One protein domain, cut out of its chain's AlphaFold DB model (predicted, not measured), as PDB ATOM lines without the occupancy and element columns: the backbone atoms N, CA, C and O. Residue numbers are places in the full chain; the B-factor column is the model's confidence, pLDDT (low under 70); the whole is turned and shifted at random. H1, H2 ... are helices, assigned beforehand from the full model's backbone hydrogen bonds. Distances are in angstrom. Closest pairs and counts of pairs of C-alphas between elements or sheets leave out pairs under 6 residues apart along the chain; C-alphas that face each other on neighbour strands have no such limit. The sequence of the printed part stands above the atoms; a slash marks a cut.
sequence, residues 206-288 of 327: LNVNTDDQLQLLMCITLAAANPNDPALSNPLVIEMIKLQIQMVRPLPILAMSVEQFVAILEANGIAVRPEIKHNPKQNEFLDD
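AT A GLANCE: This is residues 206 to 288 of the 327 residues of an uncharacterized protein of Vulgatibacter incomptus (UniProt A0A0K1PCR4). A helical hairpin of H3 and H4 forms one side of this all-helix domain, and H1 crosses over it, about perpendicular to both; short H2 sits at the start of H3, and short H5 lies beside H4, with Lys 277 near Val 262. The 83 printed residues include five named helices, H1 to H5 in order, and no named strand. It is compact, radius of gyration of the C-alphas 11.5 A, spanning 32 by 30 by 20 A.

HOW THE PARTS SIT: H3, residues 235 to 248, touches H4, residues 258 to 267, at a steep tilt of 44 degrees, opposite ways; closest C-alphas, Ile 241 and Ile 264, 6.6 A. H1, residues 213 to 223, is close but not clearly touching H4, about perpendicular at 83 degrees. Every O i to N i+4 pair in H1, H3 and H4 is within hydrogen-bond range.

IN THESE COORDINATES: H3 is 20.1 A long, from C-alpha 235 at (173.981, 194.749, 188.222). H2 is residues 230 to 233; H5, residues 274 to 278, ends at (179.904, 186.273, 213.665).

THE WHOLE: The printed part has no cut, no link is long, and no printed residue is under 70 pLDDT.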
ATOM      1  N   LEU A 206     168.534 198.294 209.770       89.88
ATOM      2  CA  LEU A 206     167.731 198.109 208.562       89.88
ATOM      3  C   LEU A 206     167.144 196.706 208.527       89.88
ATOM      4  O   LEU A 206     167.872 195.727 208.687       89.88
ATOM      5  N   ASN A 207     165.845 196.619 208.262       90.88
ATOM      6  CA  ASN A 207     165.181 195.339 208.110       90.88
ATOM      7  C   ASN A 207     165.533 194.702 206.753       90.88
ATOM      8  O   ASN A 207     165.248 195.261 205.690       90.88
ATOM      9  N   VAL A 208     166.124 193.505 206.780       92.25
ATOM     10  CA  VAL A 208     166.466 192.734 205.571       92.25
ATOM     11  C   VAL A 208     165.232 192.216 204.820       92.25
ATOM     12  O   VAL A 208     165.333 191.852 203.651       92.25
ATOM     13  N   ASN A 209     164.062 192.216 205.464       90.75
ATOM     14  CA  ASN A 209     162.783 191.782 204.898       90.75
ATOM     15  C   ASN A 209     162.006 192.888 204.174       90.75
ATOM     16  O   ASN A 209     160.836 192.696 203.850       90.75
ATOM     17  N   THR A 210     162.632 194.037 203.919       87.19
ATOM     18  CA  THR A 210     162.008 195.121 203.157       87.19
ATOM     19  C   THR A 210     161.634 194.696 201.730       87.19
ATOM     20  O   THR A 210     162.350 193.939 201.065       87.19
ATOM     21  N   ASP A 211     160.499 195.203 201.249       81.62
ATOM     22  CA  ASP A 211     160.061 195.082 199.853       81.62
ATOM     23  C   ASP A 211     160.606 196.216 198.970       81.62
ATOM     24  O   ASP A 211     160.506 196.163 197.740       81.62
ATOM     25  N   ASP A 212     161.197 197.251 199.575       84.50
ATOM     26  CA  ASP A 212     161.772 198.370 198.845       84.50
ATOM     27  C   ASP A 212     163.158 198.008 198.289       84.50
ATOM     28  O   ASP A 212     164.088 197.649 199.014       84.50
ATOM     29  N   GLN A 213     163.313 198.116 196.968       84.38
ATOM     30  CA  GLN A 213     164.551 197.732 196.287       84.38
ATOM     31  C   GLN A 213     165.750 198.613 196.660       84.38
ATOM     32  O   GLN A 213     166.880 198.121 196.664       84.38
ATOM     33  N   LEU A 214     165.529 199.900 196.944       83.12
ATOM     34  CA  LEU A 214     166.602 200.818 197.333       83.12
ATOM     35  C   LEU A 214     167.057 200.502 198.752       83.12
ATOM     36  O   LEU A 214     168.256 200.446 199.020       83.12
ATOM     37  N   GLN A 215     166.114 200.228 199.646       85.88
ATOM     38  CA  GLN A 215     166.435 199.838 201.008       85.88
ATOM     39  C   GLN A 215     167.117 198.469 201.072       85.88
ATOM     40  O   GLN A 215     168.084 198.302 201.812       85.88
ATOM     41  N   LEU A 216     166.695 197.514 200.241       89.00
ATOM     42  CA  LEU A 216     167.392 196.239 200.112       89.00
ATOM     43  C   LEU A 216     168.840 196.439 199.642       89.00
ATOM     44  O   LEU A 216     169.757 195.826 200.188       89.00
ATOM     45  N   LEU A 217     169.070 197.336 198.678       85.50
ATOM     46  CA  LEU A 217     170.423 197.694 198.253       85.50
ATOM     47  C   LEU A 217     171.232 198.307 199.407       85.50
ATOM     48  O   LEU A 217     172.387 197.930 199.593       85.50
ATOM     49  N   MET A 218     170.629 199.172 200.233       85.06
ATOM     50  CA  MET A 218     171.282 199.689 201.443       85.06
ATOM     51  C   MET A 218     171.687 198.565 202.403       85.06
ATOM     52  O   MET A 218     172.802 198.599 202.927       85.06
ATOM     53  N   CYS A 219     170.824 197.564 202.615       90.38
ATOM     54  CA  CYS A 219     171.143 196.396 203.439       90.38
ATOM     55  C   CYS A 219     172.362 195.645 202.890       90.38
ATOM     56  O   CYS A 219     173.277 195.332 203.649       90.38
ATOM     57  N   ILE A 220     172.417 195.412 201.573       90.12
ATOM     58  CA  ILE A 220     173.547 194.746 200.903       90.12
ATOM     59  C   ILE A 220     174.841 195.555 201.094       90.12
ATOM     60  O   ILE A 220     175.863 195.009 201.514       90.12
ATOM     61  N   THR A 221     174.808 196.864 200.830       85.56
ATOM     62  CA  THR A 221     175.984 197.740 200.944       85.56
ATOM     63  C   THR A 221     176.492 197.853 202.381       85.56
ATOM     64  O   THR A 221     177.703 197.858 202.608       85.56
ATOM     65  N   LEU A 222     175.594 197.927 203.368       87.50
ATOM     66  CA  LEU A 222     175.982 197.966 204.780       87.50
ATOM     67  C   LEU A 222     176.524 196.621 205.265       87.50
ATOM     68  O   LEU A 222     177.455 196.613 206.071       87.50
ATOM     69  N   ALA A 223     176.005 195.506 204.746       91.00
ATOM     70  CA  ALA A 223     176.481 194.171 205.082       91.00
ATOM     71  C   ALA A 223     177.903 193.886 204.581       91.00
ATOM     72  O   ALA A 223     178.643 193.135 205.219       91.00
ATOM     73  N   ALA A 224     178.289 194.467 203.444       90.06
ATOM     74  CA  ALA A 224     179.561 194.190 202.793       90.06
ATOM     75  C   ALA A 224     180.774 194.633 203.637       90.06
ATOM     76  O   ALA A 224     180.848 195.764 204.128       90.06
ATOM     77  N   ALA A 225     181.757 193.737 203.772       89.62
ATOM     78  CA  ALA A 225     183.017 193.965 204.480       89.62
ATOM     79  C   ALA A 225     183.862 195.046 203.805       89.62
ATOM     80  O   ALA A 225     184.426 195.905 204.482       89.62
ATOM     81  N   ASN A 226     183.926 195.011 202.471       84.62
ATOM     82  CA  ASN A 226     184.519 196.064 201.662       84.62
ATOM     83  C   ASN A 226     183.401 196.850 200.962       84.62
ATOM     84  O   ASN A 226     182.806 196.353 200.009       84.62
ATOM     85  N   PRO A 227     183.143 198.094 201.380       70.44
ATOM     86  CA  PRO A 227     182.146 198.935 200.732       70.44
ATOM     87  C   PRO A 227     182.437 199.283 199.263       70.44
ATOM     88  O   PRO A 227     181.530 199.690 198.545       70.44
ATOM     89  N   ASN A 228     183.689 199.132 198.817       75.06
ATOM     90  CA  ASN A 228     184.119 199.355 197.434       75.06
ATOM     91  C   ASN A 228     184.296 198.034 196.663       75.06
ATOM     92  O   ASN A 228     185.058 197.983 195.698       75.06
ATOM     93  N   ASP A 229     183.666 196.947 197.116       81.69
ATOM     94  CA  ASP A 229     183.702 195.669 196.409       81.69
ATOM     95  C   ASP A 229     183.096 195.826 194.995       81.69
ATOM     96  O   ASP A 229     181.945 196.261 194.871       81.69
ATOM     97  N   PRO A 230     183.828 195.480 193.914       84.56
ATOM     98  CA  PRO A 230     183.310 195.542 192.548       84.56
ATOM     99  C   PRO A 230     181.998 194.774 192.343       84.56
ATOM    100  O   PRO A 230     181.199 195.154 191.483       84.56
ATOM    101  N   ALA A 231     181.742 193.728 193.137       86.69
ATOM    102  CA  ALA A 231     180.498 192.965 193.095       86.69
ATOM    103  C   ALA A 231     179.264 193.829 193.410       86.69
ATOM    104  O   ALA A 231     178.210 193.627 192.811       86.69
ATOM    105  N   LEU A 232     179.403 194.846 194.272       82.88
ATOM    106  CA  LEU A 232     178.316 195.767 194.632       82.88
ATOM    107  C   LEU A 232     177.915 196.697 193.481       82.88
ATOM    108  O   LEU A 232     176.792 197.190 193.450       82.88
ATOM    109  N   SER A 233     178.824 196.933 192.533       81.31
ATOM    110  CA  SER A 233     178.560 197.736 191.332       81.31
ATOM    111  C   SER A 233     178.117 196.885 190.136       81.31
ATOM    112  O   SER A 233     177.792 197.431 189.083       81.31
ATOM    113  N   ASN A 234     178.112 195.553 190.267       86.75
ATOM    114  CA  ASN A 234     177.725 194.652 189.191       86.75
ATOM    115  C   ASN A 234     176.203 194.402 189.217       86.75
ATOM    116  O   ASN A 234     175.718 193.706 190.113       86.75
ATOM    117  N   PRO A 235     175.436 194.891 188.222       87.81
ATOM    118  CA  PRO A 235     173.981 194.749 188.222       87.81
ATOM    119  C   PRO A 235     173.526 193.286 188.186       87.81
ATOM    120  O   PRO A 235     172.502 192.960 188.774       87.81
ATOM    121  N   LEU A 236     174.293 192.385 187.559       93.19
ATOM    122  CA  LEU A 236     173.937 190.964 187.500       93.19
ATOM    123  C   LEU A 236     174.021 190.298 188.875       93.19
ATOM    124  O   LEU A 236     173.151 189.502 189.216       93.19
ATOM    125  N   VAL A 237     175.033 190.646 189.676       92.75
ATOM    126  CA  VAL A 237     175.194 190.112 191.037       92.75
ATOM    127  C   VAL A 237     174.047 190.585 191.925       92.75
ATOM    128  O   VAL A 237     173.428 189.782 192.619       92.75
ATOM    129  N   ILE A 238     173.710 191.875 191.854       90.88
ATOM    130  CA  ILE A 238     172.604 192.449 192.626       90.88
ATOM    131  C   ILE A 238     171.260 191.813 192.241       90.88
ATOM    132  O   ILE A 238     170.478 191.466 193.125       90.88
ATOM    133  N   GLU A 239     170.991 191.604 190.950       92.06
ATOM    134  CA  GLU A 239     169.762 190.933 190.503       92.06
ATOM    135  C   GLU A 239     169.708 189.454 190.921       92.06
ATOM    136  O   GLU A 239     168.654 188.976 191.344       92.06
ATOM    137  N   MET A 240     170.836 188.731 190.904       93.56
ATOM    138  CA  MET A 240     170.895 187.356 191.424       93.56
ATOM    139  C   MET A 240     170.581 187.290 192.923       93.56
ATOM    140  O   MET A 240     169.804 186.431 193.346       93.56
ATOM    141  N   ILE A 241     171.124 188.217 193.716       94.25
ATOM    142  CA  ILE A 241     170.838 188.318 195.155       94.25
ATOM    143  C   ILE A 241     169.350 188.586 195.390       94.25
ATOM    144  O   ILE A 241     168.721 187.886 196.184       94.25
ATOM    145  N   LYS A 242     168.762 189.555 194.674       91.75
ATOM    146  CA  LYS A 242     167.323 189.862 194.763       91.75
ATOM    147  C   LYS A 242     166.464 188.639 194.442       91.75
ATOM    148  O   LYS A 242     165.512 188.361 195.169       91.75
ATOM    149  N   LEU A 243     166.808 187.890 193.394       92.06
ATOM    150  CA  LEU A 243     166.079 186.686 192.997       92.06
ATOM    151  C   LEU A 243     166.181 185.592 194.069       92.06
ATOM    152  O   LEU A 243     165.172 184.993 194.432       92.06
ATOM    153  N   GLN A 244     167.365 185.354 194.638       93.12
ATOM    154  CA  GLN A 244     167.529 184.390 195.734       93.12
ATOM    155  C   GLN A 244     166.746 184.788 196.988       93.12
ATOM    156  O   GLN A 244     166.108 183.937 197.605       93.12
ATOM    157  N   ILE A 245     166.719 186.079 197.315       92.12
ATOM    158  CA  ILE A 245     165.885 186.629 198.388       92.12
ATOM    159  C   ILE A 245     164.403 186.348 198.136       92.12
ATOM    160  O   ILE A 245     163.724 185.860 199.035       92.12
ATOM    161  N   GLN A 246     163.912 186.567 196.915       90.12
ATOM    162  CA  GLN A 246     162.532 186.243 196.536       90.12
ATOM    163  C   GLN A 246     162.239 184.737 196.582       90.12
ATOM    164  O   GLN A 246     161.122 184.343 196.892       90.12
ATOM    165  N   MET A 247     163.220 183.871 196.318       90.25
ATOM    166  CA  MET A 247     163.034 182.420 196.459       90.25
ATOM    167  C   MET A 247     162.946 181.978 197.924       90.25
ATOM    168  O   MET A 247     162.183 181.068 198.240       90.25
ATOM    169  N   VAL A 248     163.715 182.606 198.819       88.62
ATOM    170  CA  VAL A 248     163.657 182.339 200.268       88.62
ATOM    171  C   VAL A 248     162.393 182.938 200.889       88.62
ATOM    172  O   VAL A 248     161.794 182.332 201.778       88.62
ATOM    173  N   ARG A 249     161.953 184.091 200.378       87.94
ATOM    174  CA  ARG A 249     160.723 184.793 200.751       87.94
ATOM    175  C   ARG A 249     159.765 184.875 199.551       87.94
ATOM    176  O   ARG A 249     159.605 185.943 198.964       87.94
ATOM    177  N   PRO A 250     159.101 183.764 199.175       82.06
ATOM    178  CA  PRO A 250     158.188 183.755 198.029       82.06
ATOM    179  C   PRO A 250     156.890 184.525 198.294       82.06
ATOM    180  O   PRO A 250     156.177 184.874 197.357       82.06
ATOM    181  N   LEU A 251     156.570 184.778 199.566       82.12
ATOM    182  CA  LEU A 251     155.404 185.538 200.001       82.12
ATOM    183  C   LEU A 251     155.851 186.634 200.980       82.12
ATOM    184  O   LEU A 251     156.655 186.321 201.861       82.12
ATOM    185  N   PRO A 252     155.299 187.862 200.901       75.06
ATOM    186  CA  PRO A 252     155.680 188.972 201.780       75.06
ATOM    187  C   PRO A 252     155.623 188.655 203.279       75.06
ATOM    188  O   PRO A 252     156.498 189.085 204.031       75.06
ATOM    189  N   ILE A 253     154.674 187.794 203.674       78.94
ATOM    190  CA  ILE A 253     154.473 187.389 205.067       78.94
ATOM    191  C   ILE A 253     155.652 186.613 205.669       78.94
ATOM    192  O   ILE A 253     155.808 186.596 206.890       78.94
ATOM    193  N   LEU A 254     156.442 185.923 204.846       84.62
ATOM    194  CA  LEU A 254     157.513 185.051 205.317       84.62
ATOM    195  C   LEU A 254     158.769 185.881 205.560       84.62
ATOM    196  O   LEU A 254     159.399 186.323 204.614       84.62
ATOM    197  N   ALA A 255     159.191 186.075 206.801       87.19
ATOM    198  CA  ALA A 255     160.467 186.738 207.048       87.19
ATOM    199  C   ALA A 255     161.644 185.761 206.891       87.19
ATOM    200  O   ALA A 255     161.582 184.613 207.343       87.19
ATOM    201  N   MET A 256     162.740 186.244 206.310       91.38
ATOM    202  CA  MET A 256     164.059 185.631 206.407       91.38
ATOM    203  C   MET A 256     164.816 186.177 207.618       91.38
ATOM    204  O   MET A 256     164.605 187.321 208.023       91.38
ATOM    205  N   SER A 257     165.727 185.383 208.171       92.88
ATOM    206  CA  SER A 257     166.626 185.847 209.230       92.88
ATOM    207  C   SER A 257     167.856 186.566 208.663       92.88
ATOM    208  O   SER A 257     168.220 186.385 207.496       92.88
ATOM    209  N   VAL A 258     168.555 187.340 209.501       94.19
ATOM    210  CA  VAL A 258     169.830 187.976 209.114       94.19
ATOM    211  C   VAL A 258     170.866 186.920 208.713       94.19
ATOM    212  O   VAL A 258     171.614 187.130 207.765       94.19
ATOM    213  N   GLU A 259     170.887 185.752 209.359       93.94
ATOM    214  CA  GLU A 259     171.771 184.640 208.983       93.94
ATOM    215  C   GLU A 259     171.521 184.150 207.552       93.94
ATOM    216  O   GLU A 259     172.469 183.900 206.808       93.94
ATOM    217  N   GLN A 260     170.252 184.020 207.160       94.06
ATOM    218  CA  GLN A 260     169.885 183.615 205.803       94.06
ATOM    219  C   GLN A 260     170.290 184.684 204.789       94.06
ATOM    220  O   GLN A 260     170.849 184.356 203.744       94.06
ATOM    221  N   PHE A 261     170.072 185.957 205.125       95.50
ATOM    222  CA  PHE A 261     170.512 187.078 204.305       95.50
ATOM    223  C   PHE A 261     172.038 187.070 204.103       95.50
ATOM    224  O   PHE A 261     172.510 187.137 202.971       95.50
ATOM    225  N   VAL A 262     172.818 186.891 205.175       95.62
ATOM    226  CA  VAL A 262     174.286 186.770 205.115       95.62
ATOM    227  C   VAL A 262     174.715 185.604 204.223       95.62
ATOM    228  O   VAL A 262     175.585 185.783 203.372       95.62
ATOM    229  N   ALA A 263     174.081 184.437 204.359       95.31
ATOM    230  CA  ALA A 263     174.399 183.269 203.540       95.31
ATOM    231  C   ALA A 263     174.167 183.518 202.037       95.31
ATOM    232  O   ALA A 263     174.965 183.073 201.213       95.31
ATOM    233  N   ILE A 264     173.113 184.263 201.676       95.94
ATOM    234  CA  ILE A 264     172.853 184.679 200.290       95.94
ATOM    235  C   ILE A 264     173.980 185.582 199.779       95.94
ATOM    236  O   ILE A 264     174.484 185.367 198.678       95.94
ATOM    237  N   LEU A 265     174.414 186.574 200.563       95.56
ATOM    238  CA  LEU A 265     175.497 187.474 200.149       95.56
ATOM    239  C   LEU A 265     176.805 186.716 199.899       95.56
ATOM    240  O   LEU A 265     177.424 186.889 198.847       95.56
ATOM    241  N   GLU A 266     177.185 185.824 200.815       95.00
ATOM    242  CA  GLU A 266     178.408 185.025 200.684       95.00
ATOM    243  C   GLU A 266     178.347 184.067 199.486       95.00
ATOM    244  O   GLU A 266     179.335 183.920 198.764       95.00
ATOM    245  N   ALA A 267     177.181 183.470 199.213       94.94
ATOM    246  CA  ALA A 267     176.974 182.610 198.047       94.94
ATOM    247  C   ALA A 267     177.142 183.353 196.709       94.94
ATOM    248  O   ALA A 267     177.491 182.732 195.706       94.94
ATOM    249  N   ASN A 268     176.934 184.672 196.696       94.69
ATOM    250  CA  ASN A 268     177.132 185.533 195.525       94.69
ATOM    251  C   ASN A 268     178.491 186.258 195.534       94.69
ATOM    252  O   ASN A 268     178.711 187.173 194.743       94.69
ATOM    253  N   GLY A 269     179.416 185.845 196.408       91.94
ATOM    254  CA  GLY A 269     180.785 186.358 196.444       91.94
ATOM    255  C   GLY A 269     180.955 187.698 197.158       91.94
ATOM    256  O   GLY A 269     182.039 188.269 197.086       91.94
ATOM    257  N   ILE A 270     179.935 188.192 197.866       93.50
ATOM    258  CA  ILE A 270     180.055 189.397 198.693       93.50
ATOM    259  C   ILE A 270     180.584 188.987 200.065       93.50
ATOM    260  O   ILE A 270     179.902 188.318 200.842       93.50
ATOM    261  N   ALA A 271     181.804 189.415 200.385       94.06
ATOM    262  CA  ALA A 271     182.347 189.240 201.726       94.06
ATOM    263  C   ALA A 271     181.543 190.084 202.725       94.06
ATOM    264  O   ALA A 271     181.390 191.290 202.537       94.06
ATOM    265  N   VAL A 272     181.053 189.468 203.802       94.38
ATOM    266  CA  VAL A 272     180.242 190.139 204.830       94.38
ATOM    267  C   VAL A 272     181.111 190.601 205.999       94.38
ATOM    268  O   VAL A 272     182.064 189.924 206.394       94.38
ATOM    269  N   ARG A 273     180.775 191.767 206.561       92.25
ATOM    270  CA  ARG A 273     181.397 192.339 207.762       92.25
ATOM    271  C   ARG A 273     181.500 191.311 208.895       92.25
ATOM    272  O   ARG A 273     180.486 190.683 209.217       92.25
ATOM    273  N   PRO A 274     182.666 191.161 209.551       91.75
ATOM    274  CA  PRO A 274     182.822 190.235 210.670       91.75
ATOM    275  C   PRO A 274     181.806 190.462 211.793       91.75
ATOM    276  O   PRO A 274     181.349 189.489 212.389       91.75
ATOM    277  N   GLU A 275     181.424 191.712 212.056       90.12
ATOM    278  CA  GLU A 275     180.475 192.096 213.105       90.12
ATOM    279  C   GLU A 275     179.078 191.510 212.853       90.12
ATOM    280  O   GLU A 275     178.404 191.077 213.785       90.12
ATOM    281  N   ILE A 276     178.669 191.442 211.584       92.25
ATOM    282  CA  ILE A 276     177.386 190.866 211.163       92.25
ATOM    283  C   ILE A 276     177.517 189.349 211.026       92.25
ATOM    284  O   ILE A 276     176.651 188.608 211.479       92.25
ATOM    285  N   LYS A 277     178.618 188.871 210.439       91.88
ATOM    286  CA  LYS A 277     178.842 187.449 210.168       91.88
ATOM    287  C   LYS A 277     178.934 186.604 211.440       91.88
ATOM    288  O   LYS A 277     178.342 185.531 211.498       91.88
ATOM    289  N   HIS A 278     179.693 187.053 212.441       90.12
ATOM    290  CA  HIS A 278     179.904 186.273 213.665       90.12
ATOM    291  C   HIS A 278     178.744 186.414 214.654       90.12
ATOM    292  O   HIS A 278     178.440 185.454 215.356       90.12
ATOM    293  N   ASN A 279     178.085 187.580 214.687       90.38
ATOM    294  CA  ASN A 279     176.998 187.886 215.621       90.38
ATOM    295  C   ASN A 279     175.745 188.436 214.909       90.38
ATOM    296  O   ASN A 279     175.286 189.539 215.221       90.38
ATOM    297  N   PRO A 280     175.127 187.665 213.997       85.88
ATOM    298  CA  PRO A 280     174.024 188.130 213.151       85.88
ATOM    299  C   PRO A 280     172.816 188.645 213.943       85.88
ATOM    300  O   PRO A 280     172.161 189.582 213.506       85.88
ATOM    301  N   LYS A 281     172.567 188.138 215.156       84.12
ATOM    302  CA  LYS A 281     171.463 188.606 216.021       84.12
ATOM    303  C   LYS A 281     171.774 189.855 216.846       84.12
ATOM    304  O   LYS A 281     170.858 190.541 217.284       84.12
ATOM    305  N   GLN A 282     173.051 190.132 217.106       84.62
ATOM    306  CA  GLN A 282     173.493 191.223 217.988       84.62
ATOM    307  C   GLN A 282     174.238 192.329 217.232       84.62
ATOM    308  O   GLN A 282     174.772 193.244 217.847       84.62
ATOM    309  N   ASN A 283     174.260 192.264 215.900       89.88
ATOM    310  CA  ASN A 283     174.887 193.272 215.057       89.88
ATOM    311  C   ASN A 283     174.140 194.623 215.130       89.88
ATOM    312  O   ASN A 283     172.948 194.660 215.442       89.88
ATOM    313  N   GLU A 284     174.822 195.724 214.812       85.88
ATOM    314  CA  GLU A 284     174.283 197.096 214.899       85.88
ATOM    315  C   GLU A 284     173.686 197.626 213.581       85.88
ATOM    316  O   GLU A 284     173.198 198.750 213.532       85.88
ATOM    317  N   PHE A 285     173.712 196.841 212.501       87.50
ATOM    318  CA  PHE A 285     173.405 197.324 211.152       87.50
ATOM    319  C   PHE A 285     172.072 196.806 210.610       87.50
ATOM    320  O   PHE A 285     171.325 197.562 209.988       87.50
ATOM    321  N   LEU A 286     171.784 195.523 210.824       91.81
ATOM    322  CA  LEU A 286     170.693 194.785 210.195       91.81
ATOM    323  C   LEU A 286     169.802 194.105 211.232       91.81
ATOM    324  O   LEU A 286     170.294 193.563 212.223       91.81
ATOM    325  N   ASP A 287     168.507 194.089 210.948       91.69
ATOM    326  CA  ASP A 287     167.478 193.364 211.692       91.69
ATOM    327  C   ASP A 287     166.674 192.470 210.743       91.69
ATOM    328  O   ASP A 287     166.704 192.646 209.523       91.69
ATOM    329  N   ASP A 288     165.949 191.510 211.307       91.06
ATOM    330  CA  ASP A 288     164.982 190.670 210.598       91.06
ATOM    331  C   ASP A 288     163.525 191.009 210.958       91.06
ATOM    332  O   ASP A 288     162.594 190.356 210.478       91.06
TER     333      ASP A 288